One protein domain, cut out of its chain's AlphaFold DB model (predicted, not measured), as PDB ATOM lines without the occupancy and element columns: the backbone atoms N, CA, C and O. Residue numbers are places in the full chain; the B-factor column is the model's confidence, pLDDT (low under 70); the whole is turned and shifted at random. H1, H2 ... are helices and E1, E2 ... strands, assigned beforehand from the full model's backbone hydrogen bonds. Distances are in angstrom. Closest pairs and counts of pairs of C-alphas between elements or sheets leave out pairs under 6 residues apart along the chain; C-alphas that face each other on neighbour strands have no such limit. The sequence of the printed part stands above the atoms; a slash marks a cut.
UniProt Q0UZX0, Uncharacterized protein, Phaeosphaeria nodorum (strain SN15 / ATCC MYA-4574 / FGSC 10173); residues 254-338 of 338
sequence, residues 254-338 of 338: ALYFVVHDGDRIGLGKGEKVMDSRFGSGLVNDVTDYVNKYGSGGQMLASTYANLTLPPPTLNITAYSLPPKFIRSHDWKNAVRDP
ATOM      1  N   ALA A 254       3.206 -24.381 -36.287       72.31
ATOM      2  CA  ALA A 254       4.049 -23.236 -36.585       72.31
ATOM      3  C   ALA A 254       3.224 -22.210 -37.376       72.31
ATOM      4  O   ALA A 254       2.649 -22.536 -38.416       72.31
ATOM      5  N   LEU A 255       3.129 -20.987 -36.861       76.62
ATOM      6  CA  LEU A 255       2.527 -19.865 -37.568       76.62
ATOM      7  C   LEU A 255       3.604 -19.245 -38.456       76.62
ATOM      8  O   LEU A 255       4.613 -18.767 -37.938       76.62
ATOM      9  N   TYR A 256       3.402 -19.256 -39.771       78.62
ATOM     10  CA  TYR A 256       4.367 -18.650 -40.681       78.62
ATOM     11  C   TYR A 256       4.135 -17.150 -40.793       78.62
ATOM     12  O   TYR A 256       5.018 -16.352 -40.471       78.62
ATOM     13  N   PHE A 257       2.924 -16.758 -41.182       80.69
ATOM     14  CA  PHE A 257       2.544 -15.358 -41.301       80.69
ATOM     15  C   PHE A 257       1.031 -15.163 -41.178       80.69
ATOM     16  O   PHE A 257       0.241 -16.095 -41.345       80.69
ATOM     17  N   VAL A 258       0.632 -13.933 -40.868       84.81
ATOM     18  CA  VAL A 258      -0.768 -13.502 -40.809       84.81
ATOM     19  C   VAL A 258      -1.011 -12.489 -41.916       84.81
ATOM     20  O   VAL A 258      -0.293 -11.494 -42.012       84.81
ATOM     21  N   VAL A 259      -2.028 -12.743 -42.741       85.12
ATOM     22  CA  VAL A 259      -2.450 -11.835 -43.815       85.12
ATOM     23  C   VAL A 259      -3.583 -10.963 -43.282       85.12
ATOM     24  O   VAL A 259      -4.716 -11.415 -43.112       85.12
ATOM     25  N   HIS A 260      -3.281  -9.706 -42.968       85.75
ATOM     26  CA  HIS A 260      -4.252  -8.795 -42.360       85.75
ATOM     27  C   HIS A 260      -5.346  -8.357 -43.342       85.75
ATOM     28  O   HIS A 260      -6.483  -8.154 -42.919       85.75
ATOM     29  N   ASP A 261      -5.017  -8.257 -44.630       81.62
ATOM     30  CA  ASP A 261      -5.884  -7.836 -45.740       81.62
ATOM     31  C   ASP A 261      -6.219  -8.995 -46.702       81.62
ATOM     32  O   ASP A 261      -6.268  -8.836 -47.924       81.62
ATOM     33  N   GLY A 262      -6.437 -10.190 -46.140       79.50
ATOM     34  CA  GLY A 262      -6.745 -11.407 -46.899       79.50
ATOM     35  C   GLY A 262      -8.038 -11.335 -47.721       79.50
ATOM     36  O   GLY A 262      -8.160 -12.019 -48.736       79.50
ATOM     37  N   ASP A 263      -8.964 -10.449 -47.359       83.19
ATOM     38  CA  ASP A 263     -10.222 -10.193 -48.069       83.19
ATOM     39  C   ASP A 263     -10.010  -9.795 -49.536       83.19
ATOM     40  O   ASP A 263     -10.804 -10.148 -50.408       83.19
ATOM     41  N   ARG A 264      -8.882  -9.149 -49.840       77.62
ATOM     42  CA  ARG A 264      -8.503  -8.735 -51.199       77.62
ATOM     43  C   ARG A 264      -8.187  -9.898 -52.137       77.62
ATOM     44  O   ARG A 264      -8.234  -9.733 -53.353       77.62
ATOM     45  N   ILE A 265      -7.841 -11.047 -51.570       76.00
ATOM     46  CA  ILE A 265      -7.457 -12.264 -52.291       76.00
ATOM     47  C   ILE A 265      -8.436 -13.415 -52.021       76.00
ATOM     48  O   ILE A 265      -8.117 -14.573 -52.274       76.00
ATOM     49  N   GLY A 266      -9.638 -13.103 -51.520       77.12
ATOM     50  CA  GLY A 266     -10.675 -14.093 -51.225       77.12
ATOM     51  C   GLY A 266     -10.407 -14.938 -49.974       77.12
ATOM     52  O   GLY A 266     -11.067 -15.956 -49.781       77.12
ATOM     53  N   LEU A 267      -9.456 -14.528 -49.130       79.88
ATOM     54  CA  LEU A 267      -9.208 -15.113 -47.812       79.88
ATOM     55  C   LEU A 267      -9.959 -14.335 -46.721       79.88
ATOM     56  O   LEU A 267     -10.418 -13.212 -46.925       79.88
ATOM     57  N   GLY A 268     -10.080 -14.925 -45.532       81.69
ATOM     58  CA  GLY A 268     -10.591 -14.213 -44.365       81.69
ATOM     59  C   GLY A 268      -9.694 -13.031 -43.981       81.69
ATOM     60  O   GLY A 268      -8.475 -13.050 -44.167       81.69
ATOM     61  N   LYS A 269     -10.284 -11.985 -43.401       81.94
ATOM     62  CA  LYS A 269      -9.514 -10.885 -42.812       81.94
ATOM     63  C   LYS A 269      -8.710 -11.408 -41.615       81.94
ATOM     64  O   LYS A 269      -9.298 -11.922 -40.666       81.94
ATOM     65  N   GLY A 270      -7.386 -11.242 -41.630       80.81
ATOM     66  CA  GLY A 270      -6.510 -11.760 -40.572       80.81
ATOM     67  C   GLY A 270      -6.267 -13.269 -40.651       80.81
ATOM     68  O   GLY A 270      -6.073 -13.904 -39.612       80.81
ATOM     69  N   GLU A 271      -6.295 -13.843 -41.856       83.44
ATOM     70  CA  GLU A 271      -6.066 -15.271 -42.071       83.44
ATOM     71  C   GLU A 271      -4.681 -15.687 -41.554       83.44
ATOM     72  O   GLU A 271      -3.654 -15.076 -41.874       83.44
ATOM     73  N   LYS A 272      -4.656 -16.738 -40.728       82.94
ATOM     74  CA  LYS A 272      -3.436 -17.266 -40.113       82.94
ATOM     75  C   LYS A 272      -2.901 -18.399 -40.970       82.94
ATOM     76  O   LYS A 272      -3.408 -19.518 -40.912       82.94
ATOM     77  N   VAL A 273      -1.837 -18.131 -41.717       77.81
ATOM     78  CA  VAL A 273      -1.194 -19.154 -42.533       77.81
ATOM     79  C   VAL A 273      -0.229 -19.940 -41.654       77.81
ATOM     80  O   VAL A 273       0.848 -19.478 -41.273       77.81
ATOM     81  N   MET A 274      -0.672 -21.134 -41.280       74.62
ATOM     82  CA  MET A 274       0.094 -22.076 -40.472       74.62
ATOM     83  C   MET A 274       0.747 -23.133 -41.357       74.62
ATOM     84  O   MET A 274       0.285 -23.400 -42.466       74.62
ATOM     85  N   ASP A 275       1.780 -23.779 -40.827       67.00
ATOM     86  CA  ASP A 275       2.382 -24.959 -41.432       67.00
ATOM     87  C   ASP A 275       1.332 -26.068 -41.588       67.00
ATOM     88  O   ASP A 275       0.930 -26.758 -40.641       67.00
ATOM     89  N   SER A 276       0.815 -26.199 -42.804       56.03
ATOM     90  CA  SER A 276      -0.041 -27.305 -43.177       56.03
ATOM     91  C   SER A 276       0.847 -28.493 -43.523       56.03
ATOM     92  O   SER A 276       1.448 -28.527 -44.598       56.03
ATOM     93  N   ARG A 277       0.809 -29.526 -42.671       51.88
ATOM     94  CA  ARG A 277       1.386 -30.860 -42.931       51.88
ATOM     95  C   ARG A 277       0.974 -31.477 -44.288       51.88
ATOM     96  O   ARG A 277       1.559 -32.473 -44.686       51.88
ATOM     97  N   PHE A 278      -0.008 -30.895 -44.994       39.22
ATOM     98  CA  PHE A 278      -0.607 -31.420 -46.227       39.22
ATOM     99  C   PHE A 278      -0.945 -30.375 -47.318       39.22
ATOM    100  O   PHE A 278      -1.771 -30.660 -48.179       39.22
ATOM    101  N   GLY A 279      -0.340 -29.181 -47.347       49.09
ATOM    102  CA  GLY A 279      -0.745 -28.184 -48.355       49.09
ATOM    103  C   GLY A 279       0.191 -27.001 -48.552       49.09
ATOM    104  O   GLY A 279      -0.164 -25.871 -48.250       49.09
ATOM    105  N   SER A 280       1.359 -27.234 -49.151       58.00
ATOM    106  CA  SER A 280       2.315 -26.179 -49.524       58.00
ATOM    107  C   SER A 280       1.777 -25.128 -50.508       58.00
ATOM    108  O   SER A 280       2.488 -24.169 -50.774       58.00
ATOM    109  N   GLY A 281       0.564 -25.299 -51.053       68.94
ATOM    110  CA  GLY A 281      -0.041 -24.400 -52.041       68.94
ATOM    111  C   GLY A 281      -0.136 -22.967 -51.530       68.94
ATOM    112  O   GLY A 281       0.597 -22.117 -52.006       68.94
ATOM    113  N   LEU A 282      -0.917 -22.718 -50.473       76.25
ATOM    114  CA  LEU A 282      -1.152 -21.351 -49.991       76.25
ATOM    115  C   LEU A 282       0.132 -20.640 -49.528       76.25
ATOM    116  O   LEU A 282       0.307 -19.451 -49.773       76.25
ATOM    117  N   VAL A 283       1.048 -21.362 -48.874       77.56
ATOM    118  CA  VAL A 283       2.337 -20.796 -48.441       77.56
ATOM    119  C   VAL A 283       3.190 -20.412 -49.647       77.56
ATOM    120  O   VAL A 283       3.758 -19.322 -49.655       77.56
ATOM    121  N   ASN A 284       3.274 -21.279 -50.661       78.12
ATOM    122  CA  ASN A 284       4.011 -20.988 -51.887       78.12
ATOM    123  C   ASN A 284       3.342 -19.851 -52.670       78.12
ATOM    124  O   ASN A 284       4.033 -18.914 -53.039       78.12
ATOM    125  N   ASP A 285       2.018 -19.872 -52.827       80.56
ATOM    126  CA  ASP A 285       1.254 -18.874 -53.582       80.56
ATOM    127  C   ASP A 285       1.400 -17.475 -52.971       80.56
ATOM    128  O   ASP A 285       1.680 -16.503 -53.676       80.56
ATOM    129  N   VAL A 286       1.271 -17.362 -51.642       78.94
ATOM    130  CA  VAL A 286       1.481 -16.084 -50.948       78.94
ATOM    131  C   VAL A 286       2.952 -15.674 -51.004       78.94
ATOM    132  O   VAL A 286       3.246 -14.493 -51.175       78.94
ATOM    133  N   THR A 287       3.889 -16.620 -50.921       79.69
ATOM    134  CA  THR A 287       5.319 -16.302 -51.042       79.69
ATOM    135  C   THR A 287       5.685 -15.808 -52.436       79.69
ATOM    136  O   THR A 287       6.398 -14.814 -52.553       79.69
ATOM    137  N   ASP A 288       5.163 -16.431 -53.486       80.88
ATOM    138  CA  ASP A 288       5.362 -16.007 -54.869       80.88
ATOM    139  C   ASP A 288       4.722 -14.640 -55.122       80.88
ATOM    140  O   ASP A 288       5.315 -13.790 -55.790       80.88
ATOM    141  N   TYR A 289       3.555 -14.382 -54.523       79.31
ATOM    142  CA  TYR A 289       2.920 -13.069 -54.563       79.31
ATOM    143  C   TYR A 289       3.791 -11.995 -53.899       79.31
ATOM    144  O   TYR A 289       4.047 -10.950 -54.497       79.31
ATOM    145  N   VAL A 290       4.298 -12.262 -52.692       79.19
ATOM    146  CA  VAL A 290       5.183 -11.344 -51.959       79.19
ATOM    147  C   VAL A 290       6.491 -11.109 -52.711       79.19
ATOM    148  O   VAL A 290       6.930  -9.970 -52.801       79.19
ATOM    149  N   ASN A 291       7.080 -12.141 -53.317       77.69
ATOM    150  CA  ASN A 291       8.297 -12.007 -54.124       77.69
ATOM    151  C   ASN A 291       8.085 -11.163 -55.390       77.69
ATOM    152  O   ASN A 291       9.037 -10.603 -55.928       77.69
ATOM    153  N   LYS A 292       6.853 -11.112 -55.910       79.00
ATOM    154  CA  LYS A 292       6.524 -10.376 -57.135       79.00
ATOM    155  C   LYS A 292       6.117  -8.930 -56.867       79.00
ATOM    156  O   LYS A 292       6.428  -8.059 -57.676       79.00
ATOM    157  N   TYR A 293       5.385  -8.687 -55.781       76.81
ATOM    158  CA  TYR A 293       4.759  -7.392 -55.508       76.81
ATOM    159  C   TYR A 293       5.301  -6.685 -54.261       76.81
ATOM    160  O   TYR A 293       5.048  -5.494 -54.110       76.81
ATOM    161  N   GLY A 294       6.067  -7.372 -53.412       72.88
ATOM    162  CA  GLY A 294       6.613  -6.859 -52.155       72.88
ATOM    163  C   GLY A 294       5.713  -7.117 -50.940       72.88
ATOM    164  O   GLY A 294       4.525  -7.429 -51.061       72.88
ATOM    165  N   SER A 295       6.286  -6.964 -49.743       70.75
ATOM    166  CA  SER A 295       5.580  -7.057 -48.458       70.75
ATOM    167  C   SER A 295       5.409  -5.673 -47.813       70.75
ATOM    168  O   SER A 295       6.216  -4.769 -48.031       70.75
ATOM    169  N   GLY A 296       4.350  -5.487 -47.018       65.25
ATOM    170  CA  GLY A 296       4.260  -4.367 -46.071       65.25
ATOM    171  C   GLY A 296       3.192  -3.315 -46.353       65.25
ATOM    172  O   GLY A 296       3.130  -2.336 -45.620       65.25
ATOM    173  N   GLY A 297       2.344  -3.480 -47.373       60.12
ATOM    174  CA  GLY A 297       1.187  -2.596 -47.609       60.12
ATOM    175  C   GLY A 297       1.507  -1.098 -47.781       60.12
ATOM    176  O   GLY A 297       0.598  -0.275 -47.716       60.12
ATOM    177  N   GLN A 298       2.780  -0.730 -47.964       58.50
ATOM    178  CA  GLN A 298       3.267   0.658 -47.960       58.50
ATOM    179  C   GLN A 298       3.329   1.299 -49.352       58.50
ATOM    180  O   GLN A 298       3.664   2.478 -49.467       58.50
ATOM    181  N   MET A 299       3.014   0.562 -50.421       60.59
ATOM    182  CA  MET A 299       2.886   1.202 -51.731       60.59
ATOM    183  C   MET A 299       1.658   2.116 -51.740       60.59
ATOM    184  O   MET A 299       0.607   1.780 -51.202       60.59
ATOM    185  N   LEU A 300       1.801   3.300 -52.330       60.75
ATOM    186  CA  LEU A 300       0.710   4.261 -52.448       60.75
ATOM    187  C   LEU A 300      -0.356   3.708 -53.402       60.75
ATOM    188  O   LEU A 300      -0.031   3.147 -54.450       60.75
ATOM    189  N   ALA A 301      -1.629   3.867 -53.034       68.56
ATOM    190  CA  ALA A 301      -2.748   3.553 -53.913       68.56
ATOM    191  C   ALA A 301      -2.627   4.360 -55.216       68.56
ATOM    192  O   ALA A 301      -2.324   5.555 -55.185       68.56
ATOM    193  N   SER A 302      -2.856   3.719 -56.362       72.12
ATOM    194  CA  SER A 302      -2.823   4.395 -57.657       72.12
ATOM    195  C   SER A 302      -4.231   4.824 -58.055       72.12
ATOM    196  O   SER A 302      -5.199   4.094 -57.865       72.12
ATOM    197  N   THR A 303      -4.376   6.027 -58.599       74.50
ATOM    198  CA  THR A 303      -5.657   6.509 -59.128       74.50
ATOM    199  C   THR A 303      -5.656   6.426 -60.646       74.50
ATOM    200  O   THR A 303      -4.834   7.069 -61.295       74.50
ATOM    201  N   TYR A 304      -6.596   5.671 -61.214       72.06
ATOM    202  CA  TYR A 304      -6.859   5.640 -62.652       72.06
ATOM    203  C   TYR A 304      -8.325   5.996 -62.897       72.06
ATOM    204  O   TYR A 304      -9.213   5.366 -62.333       72.06
ATOM    205  N   ALA A 305      -8.587   7.017 -63.718       75.81
ATOM    206  CA  ALA A 305      -9.943   7.432 -64.100       75.81
ATOM    207  C   ALA A 305     -10.914   7.640 -62.907       75.81
ATOM    208  O   ALA A 305     -12.026   7.120 -62.912       75.81
ATOM    209  N   ASN A 306     -10.493   8.386 -61.875       81.62
ATOM    210  CA  ASN A 306     -11.227   8.606 -60.611       81.62
ATOM    211  C   ASN A 306     -11.503   7.348 -59.762       81.62
ATOM    212  O   ASN A 306     -12.201   7.440 -58.753       81.62
ATOM    213  N   LEU A 307     -10.927   6.193 -60.106       78.38
ATOM    214  CA  LEU A 307     -10.956   4.986 -59.283       78.38
ATOM    215  C   LEU A 307      -9.623   4.835 -58.546       78.38
ATOM    216  O   LEU A 307      -8.555   4.815 -59.163       78.38
ATOM    217  N   THR A 308      -9.684   4.735 -57.220       76.94
ATOM    218  CA  THR A 308      -8.524   4.458 -56.370       76.94
ATOM    219  C   THR A 308      -8.312   2.951 -56.292       76.94
ATOM    220  O   THR A 308      -9.131   2.228 -55.727       76.94
ATOM    221  N   LEU A 309      -7.217   2.469 -56.869       76.12
ATOM    222  CA  LEU A 309      -6.813   1.073 -56.819       76.12
ATOM    223  C   LEU A 309      -5.929   0.850 -55.586       76.12
ATOM    224  O   LEU A 309      -4.932   1.560 -55.414       76.12
ATOM    225  N   PRO A 310      -6.264  -0.119 -54.716       71.38
ATOM    226  CA  PRO A 310      -5.427  -0.445 -53.573       71.38
ATOM    227  C   PRO A 310      -4.056  -0.953 -54.046       71.38
ATOM    228  O   PRO A 310      -3.955  -1.561 -55.116       71.38
ATOM    229  N   PRO A 311      -2.992  -0.723 -53.263       76.94
ATOM    230  CA  PRO A 311      -1.640  -1.093 -53.662       76.94
ATOM    231  C   PRO A 311      -1.496  -2.602 -53.852       76.94
ATOM    232  O   PRO A 311      -2.053  -3.356 -53.064       76.94
ATOM    233  N   PRO A 312      -0.714  -3.087 -54.829       76.88
ATOM    234  CA  PRO A 312      -0.577  -4.521 -55.100       76.88
ATOM    235  C   PRO A 312       0.177  -5.287 -54.000       76.88
ATOM    236  O   PRO A 312       0.291  -6.498 -54.079       76.88
ATOM    237  N   THR A 313       0.702  -4.609 -52.980       82.75
ATOM    238  CA  THR A 313       1.345  -5.243 -51.823       82.75
ATOM    239  C   THR A 313       0.297  -5.750 -50.833       82.75
ATOM    240  O   THR A 313      -0.729  -5.099 -50.628       82.75
ATOM    241  N   LEU A 314       0.563  -6.895 -50.197       79.44
ATOM    242  CA  LEU A 314      -0.246  -7.409 -49.084       79.44
ATOM    243  C   LEU A 314       0.292  -6.899 -47.740       79.44
ATOM    244  O   LEU A 314       1.501  -6.702 -47.558       79.44
ATOM    245  N   ASN A 315      -0.614  -6.716 -46.784       84.38
ATOM    246  CA  ASN A 315      -0.298  -6.394 -45.402       84.38
ATOM    247  C   ASN A 315      -0.093  -7.689 -44.602       84.38
ATOM    248  O   ASN A 315      -1.039  -8.291 -44.087       84.38
ATOM    249  N   ILE A 316       1.164  -8.122 -44.521       80.44
ATOM    250  CA  ILE A 316       1.550  -9.410 -43.941       80.44
ATOM    251  C   ILE A 316       2.506  -9.187 -42.776       80.44
ATOM    252  O   ILE A 316       3.483  -8.450 -42.900       80.44
ATOM    253  N   THR A 317       2.257  -9.882 -41.668       82.62
ATOM    254  CA  THR A 317       3.212 -10.010 -40.562       82.62
ATOM    255  C   THR A 317       3.763 -11.429 -40.519       82.62
ATOM    256  O   THR A 317       3.005 -12.389 -40.373       82.62
ATOM    257  N   ALA A 318       5.081 -11.578 -40.679       78.38
ATOM    258  CA  ALA A 318       5.759 -12.870 -40.635       78.38
ATOM    259  C   ALA A 318       6.364 -13.135 -39.250       78.38
ATOM    260  O   ALA A 318       6.969 -12.251 -38.644       78.38
ATOM    261  N   TYR A 319       6.200 -14.371 -38.775       76.31
ATOM    262  CA  TYR A 319       6.688 -14.844 -37.475       76.31
ATOM    263  C   TYR A 319       7.820 -15.857 -37.637       76.31
ATOM    264  O   TYR A 319       8.832 -15.782 -36.951       76.31
ATOM    265  N   SER A 320       7.664 -16.817 -38.548       70.31
ATOM    266  CA  SER A 320       8.673 -17.843 -38.810       70.31
ATOM    267  C   SER A 320       8.638 -18.208 -40.286       70.31
ATOM    268  O   SER A 320       7.588 -18.548 -40.816       70.31
ATOM    269  N   LEU A 321       9.768 -18.116 -40.983       67.31
ATOM    270  CA  LEU A 321       9.855 -18.477 -42.396       67.31
ATOM    271  C   LEU A 321      10.942 -19.535 -42.581       67.31
ATOM    272  O   LEU A 321      12.073 -19.342 -42.135       67.31
ATOM    273  N   PRO A 322      10.651 -20.651 -43.268       63.53
ATOM    274  CA  PRO A 322      11.682 -21.579 -43.700       63.53
ATOM    275  C   PRO A 322      12.816 -20.863 -44.464       63.53
ATOM    276  O   PRO A 322      12.527 -20.000 -45.299       63.53
ATOM    277  N   PRO A 323      14.093 -21.258 -44.295       63.22
ATOM    278  CA  PRO A 323      15.239 -20.612 -44.952       63.22
ATOM    279  C   PRO A 323      15.141 -20.519 -46.481       63.22
ATOM    280  O   PRO A 323      15.739 -19.639 -47.097       63.22
ATOM    281  N   LYS A 324      14.367 -21.418 -47.105       63.84
ATOM    282  CA  LYS A 324      14.056 -21.390 -48.541       63.84
ATOM    283  C   LYS A 324      13.296 -20.128 -48.977       63.84
ATOM    284  O   LYS A 324      13.474 -19.701 -50.111       63.84
ATOM    285  N   PHE A 325      12.508 -19.521 -48.091       64.44
ATOM    286  CA  PHE A 325      11.697 -18.336 -48.379       64.44
ATOM    287  C   PHE A 325      12.380 -17.024 -47.961       64.44
ATOM    288  O   PHE A 325      12.146 -15.992 -48.576       64.44
ATOM    289  N   ILE A 326      13.306 -17.067 -46.992       62.84
ATOM    290  CA  ILE A 326      14.053 -15.893 -46.490       62.84
ATOM    291  C   ILE A 326      15.032 -15.310 -47.534       62.84
ATOM    292  O   ILE A 326      15.494 -14.178 -47.403       62.84
ATOM    293  N   ARG A 327      15.374 -16.056 -48.595       57.62
ATOM    294  CA  ARG A 327      16.340 -15.586 -49.604       57.62
ATOM    295  C   ARG A 327      15.824 -14.451 -50.493       57.62
ATOM    296  O   ARG A 327      16.655 -13.805 -51.133       57.62
ATOM    297  N   SER A 328      14.518 -14.188 -50.552       58.75
ATOM    298  CA  SER A 328      14.024 -13.012 -51.274       58.75
ATOM    299  C   SER A 328      14.191 -11.754 -50.413       58.75
ATOM    300  O   SER A 328      14.006 -11.774 -49.197       58.75
ATOM    301  N   HIS A 329      14.617 -10.651 -51.034       55.22
ATOM    302  CA  HIS A 329      14.893  -9.398 -50.322       55.22
ATOM    303  C   HIS A 329      13.645  -8.800 -49.651       55.22
ATOM    304  O   HIS A 329      13.785  -8.043 -48.693       55.22
ATOM    305  N   ASP A 330      12.449  -9.195 -50.091       63.41
ATOM    306  CA  ASP A 330      11.182  -8.584 -49.693       63.41
ATOM    307  C   ASP A 330      10.618  -9.113 -48.371       63.41
ATOM    308  O   ASP A 330       9.824  -8.423 -47.735       63.41
ATOM    309  N   TRP A 331      11.045 -10.287 -47.893       64.38
ATOM    310  CA  TRP A 331      10.615 -10.789 -46.579       64.38
ATOM    311  C   TRP A 331      11.346 -10.126 -45.408       64.38
ATOM    312  O   TRP A 331      10.823 -10.125 -44.296       64.38
ATOM    313  N   LYS A 332      12.512  -9.504 -45.637       59.81
ATOM    314  CA  LYS A 332      13.315  -8.876 -44.570       59.81
ATOM    315  C   LYS A 332      12.575  -7.763 -43.820       59.81
ATOM    316  O   LYS A 332      12.854  -7.552 -42.649       59.81
ATOM    317  N   ASN A 333      11.625  -7.092 -44.476       58.25
ATOM    318  CA  ASN A 333      10.842  -6.002 -43.882       58.25
ATOM    319  C   ASN A 333       9.550  -6.481 -43.191       58.25
ATOM    320  O   ASN A 333       8.933  -5.711 -42.459       58.25
ATOM    321  N   ALA A 334       9.125  -7.727 -43.432       58.44
ATOM    322  CA  ALA A 334       7.899  -8.307 -42.874       58.44
ATOM    323  C   ALA A 334       8.148  -9.261 -41.698       58.44
ATOM    324  O   ALA A 334       7.209  -9.599 -40.976       58.44
ATOM    325  N   VAL A 335       9.392  -9.710 -41.512       59.53
ATOM    326  CA  VAL A 335       9.799 -10.525 -40.364       59.53
ATOM    327  C   VAL A 335       9.935  -9.612 -39.150       59.53
ATOM    328  O   VAL A 335      10.751  -8.694 -39.146       59.53
ATOM    329  N   ARG A 336       9.135  -9.860 -38.107       54.78
ATOM    330  CA  ARG A 336       9.473  -9.353 -36.773       54.78
ATOM    331  C   ARG A 336      10.660 -10.160 -36.265       54.78
ATOM    332  O   ARG A 336      10.580 -11.388 -36.252       54.78
ATOM    333  N   ASP A 337      11.724  -9.480 -35.843       42.59
ATOM    334  CA  ASP A 337      12.723 -10.125 -34.993       42.59
ATOM    335  C   ASP A 337      12.003 -10.697 -33.752       42.59
ATOM    336  O   ASP A 337      11.109 -10.022 -33.221       42.59
ATOM    337  N   PRO A 338      12.303 -11.949 -33.362       39.72
ATOM    338  CA  PRO A 338      11.607 -12.656 -32.289       39.72
ATOM    339  C   PRO A 338      11.705 -11.967 -30.925       39.72
ATOM    340  O   PRO A 338      12.761 -11.360 -30.626       39.72
TER     341      PRO A 338
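Overview. This is residues 254 to 338 of the 338 residues of an uncharacterized protein of Phaeosphaeria nodorum (strain SN15 / ATCC MYA-4574 / FGSC 10173) (UniProt Q0UZX0). A small three-stranded sheet, E2 E1 E5, and the longer helix H2 close to it make the body, with H4 packed on H2 and H3 near both helices. The E3 and E4 hairpin makes a thin arm at one end, where residues 303 to 308 stick out. The 85 printed residues hold four named helices and five named strands, E1 H1 E2 H2 E3 E4 E5 H3 H4; both sheets are antiparallel and the class is mixed, helices and strands. The whole is compact, radius of gyration of the C-alphas 13.3 A, yet elongated, 45 by 25 by 20 A.

Along the chain. Find C-alpha 255 at (2.527, -19.865, -37.568), where E1, residues 255 to 259, begins its 11.3 A. Next come H1, 262 to 265, and E2, 271 to 274. H2, 280 to 293, runs 19.9 A. Then read E3, 302 to 304, E4, 307 to 309, E5, 316 to 318, and H3, 323 to 326. H4, 329 to 333, ends at C-alpha 333, (10.842, -6.002, -43.882).

Arrangement. Look first at inner strand E1: N 273 and O 257 are 2.9 A apart towards E2, N 258 and O 317 2.9 A towards E5. In the hairpin E3 and E4, N 309 and O 302 are 2.8 A apart. H2 only grazes the larger sheet with residues 282 to 290; H4 only grazes it with 331 to 333, and H1, only just on it with 5 pairs of C-alphas within 10 A, only grazes it with 262 to 265. H2 touches H4 with residues 290 to 291 alone, closest C-alphas Asn 291 and Asp 330, 6.3 A. H3 is close but not clearly touching H2, closest C-alphas Thr 287 and Phe 325, 7.2 A. Every O i to N i+4 pair of H2 is within hydrogen-bond range, against 0 of 1 in H4, which has 0 of 2 O i to N i+3 pairs; H1 and H3 are too short for an O i to N i+4 pair.

Size, cuts and confidence. The C-alphas farthest apart, Arg 277 and Ala 305, are 45.2 A apart. The printed part has no cut and no long link. Its mean pLDDT is 71.3; look for values under 70 at residues 275 to 281, 296 to 301 and 321 to 338.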